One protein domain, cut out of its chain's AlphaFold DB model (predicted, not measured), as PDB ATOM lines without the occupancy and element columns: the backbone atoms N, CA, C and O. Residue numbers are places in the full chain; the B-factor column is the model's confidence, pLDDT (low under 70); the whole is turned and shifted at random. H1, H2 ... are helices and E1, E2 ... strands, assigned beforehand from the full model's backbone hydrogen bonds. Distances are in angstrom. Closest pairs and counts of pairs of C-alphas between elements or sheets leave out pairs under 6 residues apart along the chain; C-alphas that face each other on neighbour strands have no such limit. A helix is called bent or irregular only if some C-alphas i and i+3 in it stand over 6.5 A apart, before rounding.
ATOM      1  N   LYS A 663     354.499 289.433 290.062       97.06
ATOM      2  CA  LYS A 663     354.083 288.382 289.120       97.06
ATOM      3  C   LYS A 663     352.765 287.747 289.534       97.06
ATOM      4  O   LYS A 663     352.333 287.869 290.680       97.06
ATOM      5  N   ARG A 664     352.141 287.044 288.595       97.38
ATOM      6  CA  ARG A 664     350.908 286.289 288.813       97.38
ATOM      7  C   ARG A 664     351.170 284.804 288.611       97.38
ATOM      8  O   ARG A 664     351.780 284.427 287.615       97.38
ATOM      9  N   PHE A 665     350.729 283.988 289.559       97.00
ATOM     10  CA  PHE A 665     350.812 282.531 289.479       97.00
ATOM     11  C   PHE A 665     349.634 281.916 290.227       97.00
ATOM     12  O   PHE A 665     349.334 282.349 291.339       97.00
ATOM     13  N   ASP A 666     348.949 280.945 289.620       95.44
ATOM     14  CA  ASP A 666     347.810 280.242 290.224       95.44
ATOM     15  C   ASP A 666     346.770 281.198 290.848       95.44
ATOM     16  O   ASP A 666     346.312 281.050 291.984       95.44
ATOM     17  N   ASN A 667     346.434 282.245 290.085       95.38
ATOM     18  CA  ASN A 667     345.524 283.328 290.467       95.38
ATOM     19  C   ASN A 667     345.978 284.184 291.676       95.38
ATOM     20  O   ASN A 667     345.283 285.136 292.027       95.38
ATOM     21  N   ALA A 668     347.139 283.929 292.277       96.56
ATOM     22  CA  ALA A 668     347.737 284.765 293.316       96.56
ATOM     23  C   ALA A 668     348.631 285.867 292.725       96.56
ATOM     24  O   ALA A 668     349.095 285.786 291.585       96.56
ATOM     25  N   PHE A 669     348.885 286.906 293.521       97.94
ATOM     26  CA  PHE A 669     349.948 287.876 293.259       97.94
ATOM     27  C   PHE A 669     351.175 287.478 294.070       97.94
ATOM     28  O   PHE A 669     351.049 287.104 295.228       97.94
ATOM     29  N   TYR A 670     352.358 287.583 293.485       97.62
ATOM     30  CA  TYR A 670     353.617 287.422 294.198       97.62
ATOM     31  C   TYR A 670     354.378 288.732 294.130       97.62
ATOM     32  O   TYR A 670     354.642 289.230 293.034       97.62
ATOM     33  N   PHE A 671     354.734 289.257 295.296       96.69
ATOM     34  CA  PHE A 671     355.667 290.365 295.430       96.69
ATOM     35  C   PHE A 671     357.054 289.771 295.625       96.69
ATOM     36  O   PHE A 671     357.290 289.061 296.602       96.69
ATOM     37  N   ALA A 672     357.942 290.027 294.674       96.06
ATOM     38  CA  ALA A 672     359.316 289.552 294.705       96.06
ATOM     39  C   ALA A 672     360.268 290.731 294.551       96.06
ATOM     40  O   ALA A 672     359.968 291.669 293.815       96.06
ATOM     41  N   GLY A 673     361.403 290.699 295.233       94.88
ATOM     42  CA  GLY A 673     362.330 291.813 295.169       94.88
ATOM     43  C   GLY A 673     363.454 291.736 296.181       94.88
ATOM     44  O   GLY A 673     363.615 290.742 296.890       94.88
ATOM     45  N   HIS A 674     364.228 292.813 296.226       93.62
ATOM     46  CA  HIS A 674     365.407 292.934 297.068       93.62
ATOM     47  C   HIS A 674     365.584 294.370 297.537       93.62
ATOM     48  O   HIS A 674     365.351 295.320 296.790       93.62
ATOM     49  N   LYS A 675     366.026 294.519 298.777       93.44
ATOM     50  CA  LYS A 675     366.378 295.782 299.402       93.44
ATOM     51  C   LYS A 675     367.900 295.859 299.477       93.44
ATOM     52  O   LYS A 675     368.482 295.191 300.332       93.44
ATOM     53  N   PRO A 676     368.566 296.644 298.614       89.00
ATOM     54  CA  PRO A 676     370.015 296.812 298.713       89.00
ATOM     55  C   PRO A 676     370.434 297.279 300.114       89.00
ATOM     56  O   PRO A 676     371.439 296.805 300.646       89.00
ATOM     57  N   ASP A 677     369.596 298.120 300.724       89.00
ATOM     58  CA  ASP A 677     369.661 298.533 302.119       89.00
ATOM     59  C   ASP A 677     368.449 297.996 302.905       89.00
ATOM     60  O   ASP A 677     367.298 298.285 302.578       89.00
ATOM     61  N   ALA A 678     368.697 297.212 303.956       89.56
ATOM     62  CA  ALA A 678     367.647 296.604 304.773       89.56
ATOM     63  C   ALA A 678     366.874 297.614 305.647       89.56
ATOM     64  O   ALA A 678     365.794 297.272 306.138       89.56
ATOM     65  N   ALA A 679     367.394 298.833 305.837       89.44
ATOM     66  CA  ALA A 679     366.701 299.910 306.544       89.44
ATOM     67  C   ALA A 679     365.549 300.506 305.716       89.44
ATOM     68  O   ALA A 679     364.596 301.053 306.281       89.44
ATOM     69  N   VAL A 680     365.591 300.336 304.391       90.88
ATOM     70  CA  VAL A 680     364.552 300.822 303.484       90.88
ATOM     71  C   VAL A 680     363.273 300.000 303.626       90.88
ATOM     72  O   VAL A 680     363.250 298.763 303.667       90.88
ATOM     73  N   ARG A 681     362.162 300.726 303.686       92.12
ATOM     74  CA  ARG A 681     360.797 300.204 303.742       92.12
ATOM     75  C   ARG A 681     360.003 300.742 302.563       92.12
ATOM     76  O   ARG A 681     360.431 301.663 301.876       92.12
ATOM     77  N   PHE A 682     358.840 300.178 302.296       92.56
ATOM     78  CA  PHE A 682     357.931 300.666 301.275       92.56
ATOM     79  C   PHE A 682     356.476 300.368 301.631       92.56
ATOM     80  O   PHE A 682     356.155 299.403 302.326       92.56
ATOM     81  N   LYS A 683     355.574 301.219 301.144       93.50
ATOM     82  CA  LYS A 683     354.126 301.025 301.242       93.50
ATOM     83  C   LYS A 683     353.527 300.664 299.891       93.50
ATOM     84  O   LYS A 683     353.974 301.170 298.860       93.50
ATOM     85  N   ILE A 684     352.504 299.809 299.912       95.00
ATOM     86  CA  ILE A 684     351.812 299.318 298.719       95.00
ATOM     87  C   ILE A 684     350.308 299.571 298.826       95.00
ATOM     88  O   ILE A 684     349.643 299.114 299.755       95.00
ATOM     89  N   GLY A 685     349.761 300.247 297.823       94.81
ATOM     90  CA  GLY A 685     348.328 300.359 297.570       94.81
ATOM     91  C   GLY A 685     348.011 299.834 296.175       94.81
ATOM     92  O   GLY A 685     348.749 300.097 295.227       94.81
ATOM     93  N   THR A 686     346.920 299.085 296.030       95.81
ATOM     94  CA  THR A 686     346.526 298.507 294.735       95.81
ATOM     95  C   THR A 686     345.064 298.810 294.412       95.81
ATOM     96  O   THR A 686     344.281 299.119 295.319       95.81
ATOM     97  N   PRO A 687     344.626 298.622 293.153       93.88
ATOM     98  CA  PRO A 687     343.213 298.730 292.799       93.88
ATOM     99  C   PRO A 687     342.306 297.766 293.584       93.88
ATOM    100  O   PRO A 687     341.114 298.041 293.752       93.88
ATOM    101  N   HIS A 688     342.854 296.666 294.110       95.50
ATOM    102  CA  HIS A 688     342.113 295.663 294.878       95.50
ATOM    103  C   HIS A 688     342.056 295.967 296.388       95.50
ATOM    104  O   HIS A 688     341.230 295.387 297.087       95.50
ATOM    105  N   GLY A 689     342.854 296.921 296.883       96.31
ATOM    106  CA  GLY A 689     343.063 297.211 298.308       96.31
ATOM    107  C   GLY A 689     344.537 297.076 298.706       96.31
ATOM    108  O   GLY A 689     345.400 296.863 297.851       96.31
ATOM    109  N   ALA A 690     344.838 297.192 299.995       97.38
ATOM    110  CA  ALA A 690     346.151 296.847 300.523       97.38
ATOM    111  C   ALA A 690     346.367 295.325 300.434       97.38
ATOM    112  O   ALA A 690     345.477 294.574 300.850       97.38
ATOM    113  N   PRO A 691     347.500 294.849 299.893       97.31
ATOM    114  CA  PRO A 691     347.827 293.428 299.901       97.31
ATOM    115  C   PRO A 691     348.090 292.952 301.332       97.31
ATOM    116  O   PRO A 691     348.723 293.654 302.113       97.31
ATOM    117  N   VAL A 692     347.621 291.751 301.669       96.81
ATOM    118  CA  VAL A 692     347.955 291.067 302.925       96.81
ATOM    119  C   VAL A 692     348.920 289.932 302.605       96.81
ATOM    120  O   VAL A 692     348.567 289.005 301.872       96.81
ATOM    121  N   PHE A 693     350.141 290.017 303.128       94.62
ATOM    122  CA  PHE A 693     351.212 289.083 302.781       94.62
ATOM    123  C   PHE A 693     351.109 287.799 303.607       94.62
ATOM    124  O   PHE A 693     351.010 287.855 304.836       94.62
ATOM    125  N   SER A 694     351.146 286.643 302.939       92.19
ATOM    126  CA  SER A 694     351.120 285.333 303.602       92.19
ATOM    127  C   SER A 694     352.278 285.181 304.592       92.19
ATOM    128  O   SER A 694     353.385 285.642 304.318       92.19
ATOM    129  N   GLU A 695     352.020 284.503 305.715       92.75
ATOM    130  CA  GLU A 695     352.987 284.260 306.800       92.75
ATOM    131  C   GLU A 695     353.545 285.536 307.455       92.75
ATOM    132  O   GLU A 695     354.679 285.551 307.930       92.75
ATOM    133  N   THR A 696     352.759 286.620 307.497       92.38
ATOM    134  CA  THR A 696     353.180 287.887 308.116       92.38
ATOM    135  C   THR A 696     352.069 288.580 308.904       92.38
ATOM    136  O   THR A 696     350.872 288.326 308.729       92.38
ATOM    137  N   GLU A 697     352.473 289.542 309.730       93.88
ATOM    138  CA  GLU A 697     351.630 290.633 310.200       93.88
ATOM    139  C   GLU A 697     351.764 291.850 309.271       93.88
ATOM    140  O   GLU A 697     352.752 292.585 309.305       93.88
ATOM    141  N   THR A 698     350.737 292.097 308.461       95.31
ATOM    142  CA  THR A 698     350.664 293.255 307.568       95.31
ATOM    143  C   THR A 698     350.045 294.449 308.298       95.31
ATOM    144  O   THR A 698     348.911 294.378 308.778       95.31
ATOM    145  N   VAL A 699     350.762 295.573 308.362       96.81
ATOM    146  CA  VAL A 699     350.234 296.836 308.904       96.81
ATOM    147  C   VAL A 699     349.554 297.622 307.788       96.81
ATOM    148  O   VAL A 699     350.160 297.856 306.748       96.81
ATOM    149  N   ILE A 700     348.311 298.047 308.015       96.75
ATOM    150  CA  ILE A 700     347.566 298.944 307.129       96.75
ATOM    151  C   ILE A 700     347.664 300.361 307.681       96.75
ATOM    152  O   ILE A 700     347.202 300.631 308.798       96.75
ATOM    153  N   ASP A 701     348.274 301.255 306.909       94.19
ATOM    154  CA  ASP A 701     348.430 302.657 307.276       94.19
ATOM    155  C   ASP A 701     347.116 303.449 307.127       94.19
ATOM    156  O   ASP A 701     346.067 302.917 306.763       94.19
ATOM    157  N   ARG A 702     347.161 304.746 307.454       92.62
ATOM    158  CA  ARG A 702     345.988 305.637 307.403       92.62
ATOM    159  C   ARG A 702     345.538 305.986 305.983       92.62
ATOM    160  O   ARG A 702     344.434 306.497 305.819       92.62
ATOM    161  N   GLU A 703     346.385 305.747 304.987       90.00
ATOM    162  CA  GLU A 703     346.065 305.915 303.568       90.00
ATOM    163  C   GLU A 703     345.462 304.629 302.976       90.00
ATOM    164  O   GLU A 703     345.085 304.601 301.805       90.00
ATOM    165  N   GLY A 704     345.337 303.568 303.781       93.00
ATOM    166  CA  GLY A 704     344.833 302.273 303.343       93.00
ATOM    167  C   GLY A 704     345.851 301.480 302.521       93.00
ATOM    168  O   GLY A 704     345.441 300.644 301.718       93.00
ATOM    169  N   CYS A 705     347.152 301.741 302.695       95.19
ATOM    170  CA  CYS A 705     348.246 300.986 302.084       95.19
ATOM    171  C   CYS A 705     348.835 299.972 303.075       95.19
ATOM    172  O   CYS A 705     348.852 300.202 304.285       95.19
ATOM    173  N   SER A 706     349.354 298.853 302.570       95.94
ATOM    174  CA  SER A 706     350.148 297.921 303.374       95.94
ATOM    175  C   SER A 706     351.563 298.463 303.542       95.94
ATOM    176  O   SER A 706     352.201 298.794 302.541       95.94
ATOM    177  N   LEU A 707     352.086 298.479 304.759       94.25
ATOM    178  CA  LEU A 707     353.510 298.674 305.013       94.25
ATOM    179  C   LEU A 707     354.223 297.323 304.901       94.25
ATOM    180  O   LEU A 707     353.796 296.352 305.531       94.25
ATOM    181  N   ASP A 708     355.294 297.256 304.110       87.44
ATOM    182  CA  ASP A 708     356.116 296.052 304.006       87.44
ATOM    183  C   ASP A 708     356.706 295.684 305.377       87.44
ATOM    184  O   ASP A 708     356.947 296.565 306.193       87.44
ATOM    185  N   THR A 709     356.983 294.412 305.640       84.12
ATOM    186  CA  THR A 709     357.711 293.946 306.842       84.12
ATOM    187  C   THR A 709     358.831 292.977 306.470       84.12
ATOM    188  O   THR A 709     359.265 292.157 307.276       84.12
ATOM    189  N   PHE A 710     359.289 293.050 305.222       90.25
ATOM    190  CA  PHE A 710     360.156 292.036 304.647       90.25
ATOM    191  C   PHE A 710     361.616 292.177 305.075       90.25
ATOM    192  O   PHE A 710     362.092 293.282 305.352       90.25
ATOM    193  N   GLY A 711     362.338 291.052 305.037       90.12
ATOM    194  CA  GLY A 711     363.799 291.035 305.065       90.12
ATOM    195  C   GLY A 711     364.414 291.621 303.790       90.12
ATOM    196  O   GLY A 711     363.735 292.286 303.002       90.12
ATOM    197  N   LYS A 712     365.715 291.373 303.591       91.88
ATOM    198  CA  LYS A 712     366.471 291.925 302.461       91.88
ATOM    199  C   LYS A 712     365.890 291.469 301.124       91.88
ATOM    200  O   LYS A 712     365.496 292.301 300.317       91.88
ATOM    201  N   THR A 713     365.736 290.164 300.944       93.81
ATOM    202  CA  THR A 713     365.019 289.580 299.806       93.81
ATOM    203  C   THR A 713     363.662 289.079 300.228       93.81
ATOM    204  O   THR A 713     363.487 288.516 301.310       93.81
ATOM    205  N   PHE A 714     362.691 289.275 299.347       94.38
ATOM    206  CA  PHE A 714     361.319 288.872 299.578       94.38
ATOM    207  C   PHE A 714     360.736 288.191 298.352       94.38
ATOM    208  O   PHE A 714     361.093 288.484 297.212       94.38
ATOM    209  N   TYR A 715     359.851 287.239 298.622       95.69
ATOM    210  CA  TYR A 715     359.135 286.444 297.635       95.69
ATOM    211  C   TYR A 715     357.848 285.958 298.299       95.69
ATOM    212  O   TYR A 715     357.769 284.860 298.859       95.69
ATOM    213  N   ASN A 716     356.855 286.841 298.325       94.88
ATOM    214  CA  ASN A 716     355.679 286.707 299.170       94.88
ATOM    215  C   ASN A 716     354.417 286.594 298.323       94.88
ATOM    216  O   ASN A 716     354.100 287.469 297.515       94.88
ATOM    217  N   GLU A 717     353.691 285.502 298.542       95.81
ATOM    218  CA  GLU A 717     352.370 285.268 297.976       95.81
ATOM    219  C   GLU A 717     351.335 286.186 298.649       95.81
ATOM    220  O   GLU A 717     351.348 286.402 299.862       95.81
ATOM    221  N   VAL A 718     350.415 286.708 297.843       96.88
ATOM    222  CA  VAL A 718     349.270 287.513 298.255       96.88
ATOM    223  C   VAL A 718     348.029 286.941 297.591       96.88
ATOM    224  O   VAL A 718     347.852 287.002 296.369       96.88
ATOM    225  N   ARG A 719     347.143 286.409 298.433       96.62
ATOM    226  CA  ARG A 719     345.818 285.912 298.040       96.62
ATOM    227  C   ARG A 719     344.674 286.754 298.583       96.62
ATOM    228  O   ARG A 719     343.538 286.533 298.184       96.62
ATOM    229  N   LEU A 720     344.945 287.721 299.457       97.38
ATOM    230  CA  LEU A 720     343.922 288.570 300.053       97.38
ATOM    231  C   LEU A 720     344.316 290.041 299.951       97.38
ATOM    232  O   LEU A 720     345.439 290.420 300.279       97.38
ATOM    233  N   PHE A 721     343.363 290.862 299.522       98.25
ATOM    234  CA  PHE A 721     343.457 292.316 299.551       98.25
ATOM    235  C   PHE A 721     342.360 292.878 300.440       98.25
ATOM    236  O   PHE A 721     341.246 292.348 300.473       98.25
ATOM    237  N   VAL A 722     342.672 293.961 301.143       98.06
ATOM    238  CA  VAL A 722     341.762 294.578 302.103       98.06
ATOM    239  C   VAL A 722     341.679 296.086 301.904       98.06
ATOM    240  O   VAL A 722     342.686 296.767 301.719       98.06
ATOM    241  N   ARG A 723     340.471 296.639 301.967       97.88
ATOM    242  CA  ARG A 723     340.245 298.072 302.158       97.88
ATOM    243  C   ARG A 723     339.734 298.272 303.574       97.88
ATOM    244  O   ARG A 723     338.642 297.827 303.912       97.88
ATOM    245  N   MET A 724     340.546 298.920 304.395       94.88
ATOM    246  CA  MET A 724     340.222 299.276 305.773       94.88
ATOM    247  C   MET A 724     340.939 300.576 306.137       94.88
ATOM    248  O   MET A 724     341.957 300.904 305.535       94.88
ATOM    249  N   LYS A 725     340.421 301.315 307.123       93.19
ATOM    250  CA  LYS A 725     340.949 302.642 307.488       93.19
ATOM    251  C   LYS A 725     342.404 302.612 307.975       93.19
ATOM    252  O   LYS A 725     343.169 303.499 307.631       93.19
ATOM    253  N   SER A 726     342.729 301.662 308.848       96.12
ATOM    254  CA  SER A 726     344.069 301.410 309.399       96.12
ATOM    255  C   SER A 726     344.000 300.210 310.342       96.12
ATOM    256  O   SER A 726     342.962 300.006 310.982       96.12
ATOM    257  N   GLY A 727     345.085 299.467 310.521       95.81
ATOM    258  CA  GLY A 727     345.114 298.349 311.463       95.81
ATOM    259  C   GLY A 727     346.274 297.399 311.223       95.81
ATOM    260  O   GLY A 727     347.255 297.752 310.582       95.81
ATOM    261  N   LYS A 728     346.159 296.182 311.749       96.81
ATOM    262  CA  LYS A 728     347.120 295.106 311.525       96.81
ATOM    263  C   LYS A 728     346.348 293.835 311.212       96.81
ATOM    264  O   LYS A 728     345.491 293.460 312.008       96.81
ATOM    265  N   ILE A 729     346.659 293.210 310.083       97.00
ATOM    266  CA  ILE A 729     346.093 291.926 309.675       97.00
ATOM    267  C   ILE A 729     347.184 290.870 309.763       97.00
ATOM    268  O   ILE A 729     348.251 291.028 309.173       97.00
ATOM    269  N   LYS A 730     346.923 289.792 310.498       96.19
ATOM    270  CA  LYS A 730     347.807 288.623 310.542       96.19
ATOM    271  C   LYS A 730     347.315 287.582 309.548       96.19
ATOM    272  O   LYS A 730     346.138 287.243 309.607       96.19
ATOM    273  N   ALA A 731     348.196 287.056 308.702       95.44
ATOM    274  CA  ALA A 731     347.906 285.932 307.813       95.44
ATOM    275  C   ALA A 731     348.760 284.716 308.189       95.44
ATOM    276  O   ALA A 731     349.982 284.829 308.298       95.44
ATOM    277  N   LYS A 732     348.125 283.557 308.385       94.75
ATOM    278  CA  LYS A 732     348.808 282.315 308.761       94.75
ATOM    279  C   LYS A 732     348.187 281.105 308.071       94.75
ATOM    280  O   LYS A 732     347.003 280.816 308.249       94.75
ATOM    281  N   GLU A 733     348.987 280.379 307.308       92.88
ATOM    282  CA  GLU A 733     348.632 279.077 306.768       92.88
ATOM    283  C   GLU A 733     348.531 278.052 307.904       92.88
ATOM    284  O   GLU A 733     349.301 278.057 308.868       92.88
ATOM    285  N   SER A 734     347.498 277.220 307.834       88.38
ATOM    286  CA  SER A 734     347.159 276.222 308.845       88.38
ATOM    287  C   SER A 734     346.850 274.887 308.169       88.38
ATOM    288  O   SER A 734     346.486 274.879 306.991       88.38
ATOM    289  N   PRO A 735     346.939 273.759 308.896       85.62
ATOM    290  CA  PRO A 735     346.486 272.475 308.378       85.62
ATOM    291  C   PRO A 735     345.049 272.568 307.848       85.62
ATOM    292  O   PRO A 735     344.193 273.200 308.474       85.62
ATOM    293  N   CYS A 736     344.798 271.957 306.692       83.31
ATOM    294  CA  CYS A 736     343.480 271.917 306.067       83.31
ATOM    295  C   CYS A 736     342.747 270.606 306.391       83.31
ATOM    296  O   CYS A 736     343.351 269.603 306.775       83.31
ATOM    297  N   GLN A 737     341.421 270.625 306.258       78.56
ATOM    298  CA  GLN A 737     340.598 269.423 306.378       78.56
ATOM    299  C   GLN A 737     340.802 268.499 305.170       78.56
ATOM    300  O   GLN A 737     341.112 268.962 304.072       78.56
ATOM    301  N   ILE A 738     340.577 267.195 305.364       82.50
ATOM    302  CA  ILE A 738     340.623 266.207 304.277       82.50
ATOM    303  C   ILE A 738     339.707 266.668 303.135       82.50
ATOM    304  O   ILE A 738     338.540 266.982 303.358       82.50
ATOM    305  N   GLY A 739     340.246 266.693 301.915       80.88
ATOM    306  CA  GLY A 739     339.532 267.116 300.707       80.88
ATOM    307  C   GLY A 739     339.828 268.549 300.259       80.88
ATOM    308  O   GLY A 739     339.582 268.864 299.099       80.88
ATOM    309  N   PHE A 740     340.419 269.386 301.116       81.94
ATOM    310  CA  PHE A 740     340.935 270.703 300.735       81.94
ATOM    311  C   PHE A 740     342.444 270.653 300.496       81.94
ATOM    312  O   PHE A 740     343.136 269.762 300.992       81.94
ATOM    313  N   LYS A 741     342.963 271.605 299.719       84.94
ATOM    314  CA  LYS A 741     344.397 271.710 299.427       84.94
ATOM    315  C   LYS A 741     345.099 272.656 300.386       84.94
ATOM    316  O   LYS A 741     346.235 272.387 300.770       84.94
ATOM    317  N   ARG A 742     344.468 273.784 300.726       89.62
ATOM    318  CA  ARG A 742     345.080 274.842 301.546       89.62
ATOM    319  C   ARG A 742     344.053 275.507 302.447       89.62
ATOM    320  O   ARG A 742     342.899 275.666 302.063       89.62
ATOM    321  N   GLN A 743     344.504 275.947 303.621       91.19
ATOM    322  CA  GLN A 743     343.710 276.762 304.534       91.19
ATOM    323  C   GLN A 743     344.551 277.900 305.119       91.19
ATOM    324  O   GLN A 743     345.630 277.675 305.662       91.19
ATOM    325  N   THR A 744     344.036 279.126 305.066       94.06
ATOM    326  CA  THR A 744     344.705 280.315 305.609       94.06
ATOM    327  C   THR A 744     343.774 281.066 306.553       94.06
ATOM    328  O   THR A 744     342.645 281.396 306.196       94.06
ATOM    329  N   GLY A 745     344.253 281.332 307.769       94.69
ATOM    330  CA  GLY A 745     343.612 282.215 308.737       94.69
ATOM    331  C   GLY A 745     344.069 283.662 308.557       94.69
ATOM    332  O   GLY A 745     345.260 283.925 308.388       94.69
ATOM    333  N   TYR A 746     343.121 284.590 308.616       96.38
ATOM    334  CA  TYR A 746     343.318 286.030 308.548       96.38
ATOM    335  C   TYR A 746     342.651 286.686 309.752       96.38
ATOM    336  O   TYR A 746     341.446 286.536 309.944       96.38
ATOM    337  N   HIS A 747     343.414 287.432 310.548       96.44
ATOM    338  CA  HIS A 747     342.936 287.948 311.832       96.44
ATOM    339  C   HIS A 747     343.034 289.468 311.921       96.44
ATOM    340  O   HIS A 747     344.054 290.040 311.525       96.44
ATOM    341  N   GLY A 748     342.011 290.105 312.501       96.06
ATOM    342  CA  GLY A 748     342.021 291.535 312.838       96.06
ATOM    343  C   GLY A 748     341.258 292.474 311.895       96.06
ATOM    344  O   GLY A 748     341.536 293.680 311.902       96.06
ATOM    345  N   PHE A 749     340.301 291.983 311.098       97.50
ATOM    346  CA  PHE A 749     339.498 292.850 310.225       97.50
ATOM    347  C   PHE A 749     338.583 293.783 311.025       97.50
ATOM    348  O   PHE A 749     337.970 293.383 312.018       97.50
ATOM    349  N   LYS A 750     338.463 295.035 310.567       96.06
ATOM    350  CA  LYS A 750     337.584 296.064 311.145       96.06
ATOM    351  C   LYS A 750     336.918 296.865 310.033       96.06
ATOM    352  O   LYS A 750     337.608 297.631 309.358       96.06
ATOM    353  N   ASN A 751     335.603 296.705 309.875       96.38
ATOM    354  CA  ASN A 751     334.780 297.342 308.837       96.38
ATOM    355  C   ASN A 751     335.453 297.280 307.457       96.38
ATOM    356  O   ASN A 751     335.626 298.292 306.778       96.38
ATOM    357  N   ALA A 752     335.933 296.091 307.107       97.31
ATOM    358  CA  ALA A 752     336.821 295.871 305.984       97.31
ATOM    359  C   ALA A 752     336.064 295.365 304.751       97.31
ATOM    360  O   ALA A 752     335.204 294.488 304.864       97.31
ATOM    361  N   ASP A 753     336.447 295.854 303.570       97.75
ATOM    362  CA  ASP A 753     336.104 295.207 302.302       97.75
ATOM    363  C   ASP A 753     337.261 294.309 301.874       97.75
ATOM    364  O   ASP A 753     338.408 294.748 301.785       97.75
ATOM    365  N   ILE A 754     336.963 293.044 301.611       97.94
ATOM    366  CA  ILE A 754     337.939 291.970 301.453       97.94
ATOM    367  C   ILE A 754     337.775 291.357 300.067       97.94
ATOM    368  O   ILE A 754     336.656 291.067 299.638       97.94
ATOM    369  N   ARG A 755     338.895 291.133 299.376       97.56
ATOM    370  CA  ARG A 755     338.957 290.396 298.109       97.56
ATOM    371  C   ARG A 755     339.905 289.219 298.234       97.56
ATOM    372  O   ARG A 755     341.055 289.403 298.617       97.56
ATOM    373  N   ILE A 756     339.427 288.036 297.872       97.25
ATOM    374  CA  ILE A 756     340.145 286.768 298.000       97.25
ATOM    375  C   ILE A 756     340.383 286.183 296.608       97.25
ATOM    376  O   ILE A 756     339.447 286.016 295.827       97.25
ATOM    377  N   PHE A 757     341.633 285.841 296.319       95.94
ATOM    378  CA  PHE A 757     342.117 285.251 295.077       95.94
ATOM    379  C   PHE A 757     342.591 283.805 295.335       95.94
ATOM    380  O   PHE A 757     343.788 283.555 295.523       95.94
ATOM    381  N   PRO A 758     341.661 282.832 295.405       93.75
ATOM    382  CA  PRO A 758     342.013 281.433 295.637       93.75
ATOM    383  C   PRO A 758     342.651 280.812 294.389       93.75
ATOM    384  O   PRO A 758     342.606 281.402 293.307       93.75
ATOM    385  N   GLY A 759     343.233 279.619 294.537       92.75
ATOM    386  CA  GLY A 759     343.904 278.910 293.443       92.75
ATOM    387  C   GLY A 759     342.983 278.646 292.249       92.75
ATOM    388  O   GLY A 759     341.761 278.550 292.396       92.75
ATOM    389  N   LYS A 760     343.546 278.500 291.044       91.12
ATOM    390  CA  LYS A 760     342.775 278.341 289.796       91.12
ATOM    391  C   LYS A 760     341.809 277.156 289.843       91.12
ATOM    392  O   LYS A 760     340.715 277.257 289.288       91.12
ATOM    393  N   SER A 761     342.159 276.072 290.544       86.06
ATOM    394  CA  SER A 761     341.247 274.935 290.748       86.06
ATOM    395  C   SER A 761     339.970 275.328 291.495       86.06
ATOM    396  O   SER A 761     338.887 274.926 291.083       86.06
ATOM    397  N   ALA A 762     340.081 276.174 292.521       85.25
ATOM    398  CA  ALA A 762     338.944 276.646 293.311       85.25
ATOM    399  C   ALA A 762     338.074 277.647 292.545       85.25
ATOM    400  O   ALA A 762     336.861 277.706 292.719       85.25
ATOM    401  N   ILE A 763     338.684 278.432 291.651       84.06
ATOM    402  CA  ILE A 763     337.946 279.309 290.735       84.06
ATOM    403  C   ILE A 763     337.087 278.491 289.766       84.06
ATOM    404  O   ILE A 763     335.941 278.863 289.511       84.06
ATOM    405  N   GLY A 764     337.630 277.388 289.239       73.38
ATOM    406  CA  GLY A 764     336.934 276.511 288.296       73.38
ATOM    407  C   GLY A 764     335.692 275.853 288.896       73.38
ATOM    408  O   GLY A 764     334.635 275.870 288.267       73.38
ATOM    409  N   THR A 765     335.798 275.332 290.121       75.44
ATOM    410  CA  THR A 765     334.683 274.677 290.830       75.44
ATOM    411  C   THR A 765     333.805 275.654 291.616       75.44
ATOM    412  O   THR A 765     332.693 275.311 292.008       75.44
ATOM    413  N   ARG A 766     334.273 276.896 291.809       76.75
ATOM    414  CA  ARG A 766     333.700 277.899 292.725       76.75
ATOM    415  C   ARG A 766     333.623 277.413 294.175       76.75
ATOM    416  O   ARG A 766     332.803 277.904 294.950       76.75
ATOM    417  N   GLU A 767     334.489 276.480 294.547       75.19
ATOM    418  CA  GLU A 767     334.594 275.954 295.903       75.19
ATOM    419  C   GLU A 767     335.558 276.831 296.701       75.19
ATOM    420  O   GLU A 767     336.768 276.634 296.706       75.19
ATOM    421  N   LEU A 768     335.001 277.847 297.359       86.00
ATOM    422  CA  LEU A 768     335.686 278.601 298.402       86.00
ATOM    423  C   LEU A 768     334.845 278.507 299.668       86.00
ATOM    424  O   LEU A 768     333.713 278.997 299.699       86.00
ATOM    425  N   ALA A 769     335.393 277.900 300.715       87.44
ATOM    426  CA  ALA A 769     334.762 277.916 302.023       87.44
ATOM    427  C   ALA A 769     335.440 278.971 302.903       87.44
ATOM    428  O   ALA A 769     336.666 279.030 303.010       87.44
ATOM    429  N   VAL A 770     334.617 279.837 303.492       89.94
ATOM    430  CA  VAL A 770     335.058 280.925 304.363       89.94
ATOM    431  C   VAL A 770     334.327 280.805 305.692       89.94
ATOM    432  O   VAL A 770     333.095 280.791 305.714       89.94
ATOM    433  N   PHE A 771     335.079 280.738 306.784       89.25
ATOM    434  CA  PHE A 771     334.557 280.568 308.140       89.25
ATOM    435  C   PHE A 771     334.957 281.741 309.034       89.25
ATOM    436  O   PHE A 771     336.047 282.290 308.870       89.25
ATOM    437  N   SER A 772     334.097 282.113 309.983       85.88
ATOM    438  CA  SER A 772     334.385 283.163 310.977       85.88
ATOM    439  C   SER A 772     335.384 282.704 312.047       85.88
ATOM    440  O   SER A 772     336.134 283.521 312.579       85.88
ATOM    441  N   LYS A 773     335.438 281.395 312.341       82.00
ATOM    442  CA  LYS A 773     336.403 280.779 313.265       82.00
ATOM    443  C   LYS A 773     336.936 279.443 312.746       82.00
ATOM    444  O   LYS A 773     336.304 278.762 311.941       82.00
ATOM    445  N   PHE A 774     338.114 279.066 313.232       72.00
ATOM    446  CA  PHE A 774     338.786 277.807 312.912       72.00
ATOM    447  C   PHE A 774     337.909 276.617 313.352       72.00
ATOM    448  O   PHE A 774     337.524 276.551 314.515       72.00
ATOM    449  N   TRP A 775     337.601 275.689 312.437       67.44
ATOM    450  CA  TRP A 775     336.734 274.504 312.643       67.44
ATOM    451  C   TRP A 775     335.238 274.750 312.898       67.44
ATOM    452  O   TRP A 775     334.500 273.781 313.084       67.44
ATOM    453  N   GLU A 776     334.751 275.992 312.865       68.56
ATOM    454  CA  GLU A 776     333.311 276.255 312.983       68.56
ATOM    455  C   GLU A 776     332.576 276.076 311.646       68.56
ATOM    456  O   GLU A 776     333.132 276.268 310.568       68.56
ATOM    457  N   GLN A 777     331.285 275.733 311.714       61.72
ATOM    458  CA  GLN A 777     330.417 275.635 310.534       61.72
ATOM    459  C   GLN A 777     329.822 276.983 310.097       61.72
ATOM    460  O   GLN A 777     329.124 277.033 309.082       61.72
ATOM    461  N   GLU A 778     330.055 278.072 310.841       65.69
ATOM    462  CA  GLU A 778     329.513 279.388 310.503       65.69
ATOM    463  C   GLU A 778     330.190 279.929 309.235       65.69
ATOM    464  O   GLU A 778     331.331 280.397 309.243       65.69
ATOM    465  N   LYS A 779     329.472 279.824 308.111       78.25
ATOM    466  CA  LYS A 779     329.963 280.220 306.791       78.25
ATOM    467  C   LYS A 779     329.722 281.701 306.540       78.25
ATOM    468  O   LYS A 779     328.575 282.142 306.435       78.25
ATOM    469  N   VAL A 780     330.798 282.438 306.293       84.50
ATOM    470  CA  VAL A 780     330.719 283.737 305.623       84.50
ATOM    471  C   VAL A 780     330.475 283.466 304.140       84.50
ATOM    472  O   VAL A 780     331.160 282.645 303.534       84.50
ATOM    473  N   LYS A 781     329.473 284.116 303.539       87.25
ATOM    474  CA  LYS A 781     329.129 283.920 302.120       87.25
ATOM    475  C   LYS A 781     329.788 285.000 301.258       87.25
ATOM    476  O   LYS A 781     329.231 286.095 301.160       87.25
ATOM    477  N   PRO A 782     330.940 284.731 300.619       91.56
ATOM    478  CA  PRO A 782     331.524 285.687 299.695       91.56
ATOM    479  C   PRO A 782     330.740 285.756 298.379       91.56
ATOM    480  O   PRO A 782     330.154 284.772 297.921       91.56
ATOM    481  N   LYS A 783     330.785 286.912 297.717       92.81
ATOM    482  CA  LYS A 783     330.256 287.102 296.363       92.81
ATOM    483  C   LYS A 783     331.361 286.885 295.334       92.81
ATOM    484  O   LYS A 783     332.375 287.571 295.369       92.81
ATOM    485  N   TYR A 784     331.156 285.981 294.382       93.19
ATOM    486  CA  TYR A 784     332.115 285.776 293.297       93.19
ATOM    487  C   TYR A 784     332.083 286.931 292.280       93.19
ATOM    488  O   TYR A 784     331.022 287.310 291.780       93.19
ATOM    489  N   ASN A 785     333.258 287.463 291.951       92.12
ATOM    490  CA  ASN A 785     333.494 288.432 290.891       92.12
ATOM    491  C   ASN A 785     334.167 287.719 289.710       92.12
ATOM    492  O   ASN A 785     335.362 287.425 289.730       92.12
ATOM    493  N   GLN A 786     333.387 287.454 288.659       89.38
ATOM    494  CA  GLN A 786     333.857 286.727 287.477       89.38
ATOM    495  C   GLN A 786     334.929 287.488 286.688       89.38
ATOM    496  O   GLN A 786     335.807 286.861 286.100       89.38
ATOM    497  N   LYS A 787     334.874 288.828 286.671       87.56
ATOM    498  CA  LYS A 787     335.826 289.652 285.916       87.56
ATOM    499  C   LYS A 787     337.214 289.607 286.557       87.56
ATOM    500  O   LYS A 787     338.193 289.380 285.859       87.56
ATOM    501  N   GLU A 788     337.280 289.805 287.872       88.62
ATOM    502  CA  GLU A 788     338.540 289.799 288.632       88.62
ATOM    503  C   GLU A 788     338.975 288.386 289.063       88.62
ATOM    504  O   GLU A 788     340.060 288.230 289.614       88.62
ATOM    505  N   LYS A 789     338.147 287.356 288.819       92.31
ATOM    506  CA  LYS A 789     338.353 285.974 289.286       92.31
ATOM    507  C   LYS A 789     338.653 285.913 290.790       92.31
ATOM    508  O   LYS A 789     339.576 285.229 291.234       92.31
ATOM    509  N   CYS A 790     337.863 286.637 291.575       95.06
ATOM    510  CA  CYS A 790     338.042 286.749 293.018       95.06
ATOM    511  C   CYS A 790     336.703 286.653 293.758       95.06
ATOM    512  O   CYS A 790     335.631 286.637 293.152       95.06
ATOM    513  N   PHE A 791     336.769 286.569 295.079       96.06
ATOM    514  CA  PHE A 791     335.627 286.501 295.982       96.06
ATOM    515  C   PHE A 791     335.615 287.731 296.893       96.06
ATOM    516  O   PHE A 791     336.632 288.061 297.496       96.06
ATOM    517  N   GLU A 792     334.474 288.410 296.990       96.31
ATOM    518  CA  GLU A 792     334.308 289.669 297.720       96.31
ATOM    519  C   GLU A 792     333.481 289.485 298.997       96.31
ATOM    520  O   GLU A 792     332.415 288.863 298.975       96.31
ATOM    521  N   ILE A 793     333.927 290.100 300.090       96.38
ATOM    522  CA  ILE A 793     333.174 290.264 301.342       96.38
ATOM    523  C   ILE A 793     333.211 291.756 301.683       96.38
ATOM    524  O   ILE A 793     334.253 292.388 301.532       96.38
ATOM    525  N   ARG A 794     332.087 292.345 302.100       96.31
ATOM    526  CA  ARG A 794     331.995 293.787 302.384       96.31
ATOM    527  C   ARG A 794     331.643 294.055 303.834       96.31
ATOM    528  O   ARG A 794     330.866 293.299 304.412       96.31
ATOM    529  N   ASN A 795     332.162 295.161 304.365       95.12
ATOM    530  CA  ASN A 795     331.889 295.641 305.720       95.12
ATOM    531  C   ASN A 795     332.052 294.553 306.807       95.12
ATOM    532  O   ASN A 795     331.181 294.369 307.657       95.12
ATOM    533  N   TYR A 796     333.154 293.801 306.757       96.06
ATOM    534  CA  TYR A 796     333.421 292.694 307.676       96.06
ATOM    535  C   TYR A 796     334.266 293.122 308.881       96.06
ATOM    536  O   TYR A 796     335.239 293.869 308.741       96.06
ATOM    537  N   THR A 797     333.932 292.597 310.060       95.50
ATOM    538  CA  THR A 797     334.708 292.755 311.296       95.50
ATOM    539  C   THR A 797     334.864 291.394 311.957       95.50
ATOM    540  O   THR A 797     333.876 290.688 312.132       95.50
ATOM    541  N   GLY A 798     336.093 291.046 312.340       93.94
ATOM    542  CA  GLY A 798     336.431 289.752 312.933       93.94
ATOM    543  C   GLY A 798     337.572 289.056 312.199       93.94
ATOM    544  O   GLY A 798     338.376 289.699 311.519       93.94
ATOM    545  N   ASP A 799     337.616 287.736 312.325       94.19
ATOM    546  CA  ASP A 799     338.630 286.878 311.715       94.19
ATOM    547  C   ASP A 799     338.012 286.046 310.584       94.19
ATOM    548  O   ASP A 799     336.795 285.871 310.532       94.19
ATOM    549  N   LEU A 800     338.827 285.575 309.642       93.94
ATOM    550  CA  LEU A 800     338.403 284.713 308.539       93.94
ATOM    551  C   LEU A 800     339.341 283.523 308.394       93.94
ATOM    552  O   LEU A 800     340.555 283.686 308.366       93.94
ATOM    553  N   HIS A 801     338.779 282.344 308.171       92.75
ATOM    554  CA  HIS A 801     339.513 281.167 307.727       92.75
ATOM    555  C   HIS A 801     339.040 280.797 306.330       92.75
ATOM    556  O   HIS A 801     337.863 280.519 306.120       92.75
ATOM    557  N   VAL A 802     339.958 280.833 305.373       92.50
ATOM    558  CA  VAL A 802     339.683 280.614 303.955       92.50
ATOM    559  C   VAL A 802     340.292 279.277 303.554       92.50
ATOM    560  O   VAL A 802     341.488 279.084 303.756       92.50
ATOM    561  N   THR A 803     339.493 278.371 302.992       90.25
ATOM    562  CA  THR A 803     339.948 277.047 302.539       90.25
ATOM    563  C   THR A 803     339.441 276.729 301.136       90.25
ATOM    564  O   THR A 803     338.312 277.096 300.781       90.25
ATOM    565  N   TRP A 804     340.284 276.064 300.343       89.12
ATOM    566  CA  TRP A 804     339.967 275.565 299.001       89.12
ATOM    567  C   TRP A 804     340.888 274.422 298.559       89.12
ATOM    568  O   TRP A 804     341.895 274.141 299.253       89.12
TER     569      TRP A 804
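Overview. This is residues 663 to 804 of the 804 residues of an uncharacterized protein of Lentisphaerae bacterium GWF2_49_21 (UniProt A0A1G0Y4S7). A strand sheet is folded over on itself into two layers by two long, sharply bent strands, E9 and E12, which run side by side through both; E4, E7 and E11 extend one layer, and E5, E8 and E10 the other. At one end of the longest axis a small second sheet, E1, E2 and E6, and strand E3 form the two sides of an open loop, and E6 runs on into E7 of the larger, branched sheet. The printed part has 142 residues with nine named strands, then helix H1, then three more strands; the class is mostly strand. The small sheet has the order E1, E2, E6 and the neighbour pairs of both sheets are antiparallel. The whole is compact, with a radius of gyration of the C-alphas of 14.7 A and spans of 45 by 30 by 29 A.

Arrangement. E1, residues 663 to 665, and E2, residues 668 to 674, form a hairpin, with N 663 and O 670 3.0 A apart. E2 also pairs with E6, residues 713 to 718, where N 718 and O 669 are 2.7 A apart. E3, residues 681 to 685, pairs with no named strand, but its residues 683 to 684 pair with residues 706 to 707. E4, residues 690 to 692, pairs with E7, residues 720 to 723, with N 690 and O 722 2.8 A apart. E5, residues 697 to 700, pairs with E8, residues 727 to 734, with N 698 and O 729 2.8 A apart. The closest C-alphas of E4 and E5, those of Val 692 and Thr 698, are 5.8 A apart. E9, residues 743 to 756, bends by 156 degrees at residue 753, and E12, residues 790 to 803, bends by 152 degrees at residue 796. E7 and E8 lie on one side of E9, with N 721 and O 755 2.9 A apart and N 732 and O 745 2.9 A apart; E12 lies on the other side, with N 746 and O 800 2.7 A apart. On the side of E12 away from E9 lie E10, residues 769 to 771, with N 771 and O 801 2.9 A apart, and E11, residues 783 to 785, with N 783 and O 792 2.8 A apart. H1, residues 760 to 765, only grazes this strongly twisted, branched sheet, with residues 762 to 763; each O i to N i+4 pair in H1 is within hydrogen-bond range.

Along the chain. E1 begins at C-alpha 663, (354.083, 288.382, 289.120). From first to last C-alpha, E2 measures 19.8 A, E3 13.9 A, E6 16.0 A and E8 22.4 A. The bent E9 and E12 measure 12.5 A and 13.7 A from end to end; E12 ends at C-alpha 803, (339.948, 277.047, 302.539).

Size, cuts and confidence. The two C-alphas farthest apart, those of Pro 676 and Gln 777, are 46.4 A apart. The printed part has no cut and ends at residue 804, the chain's last. The links from E5 to E6 and from E10 to E11 are long. Mean pLDDT of the printed part is 91.4; residues 775 to 778 are under 70.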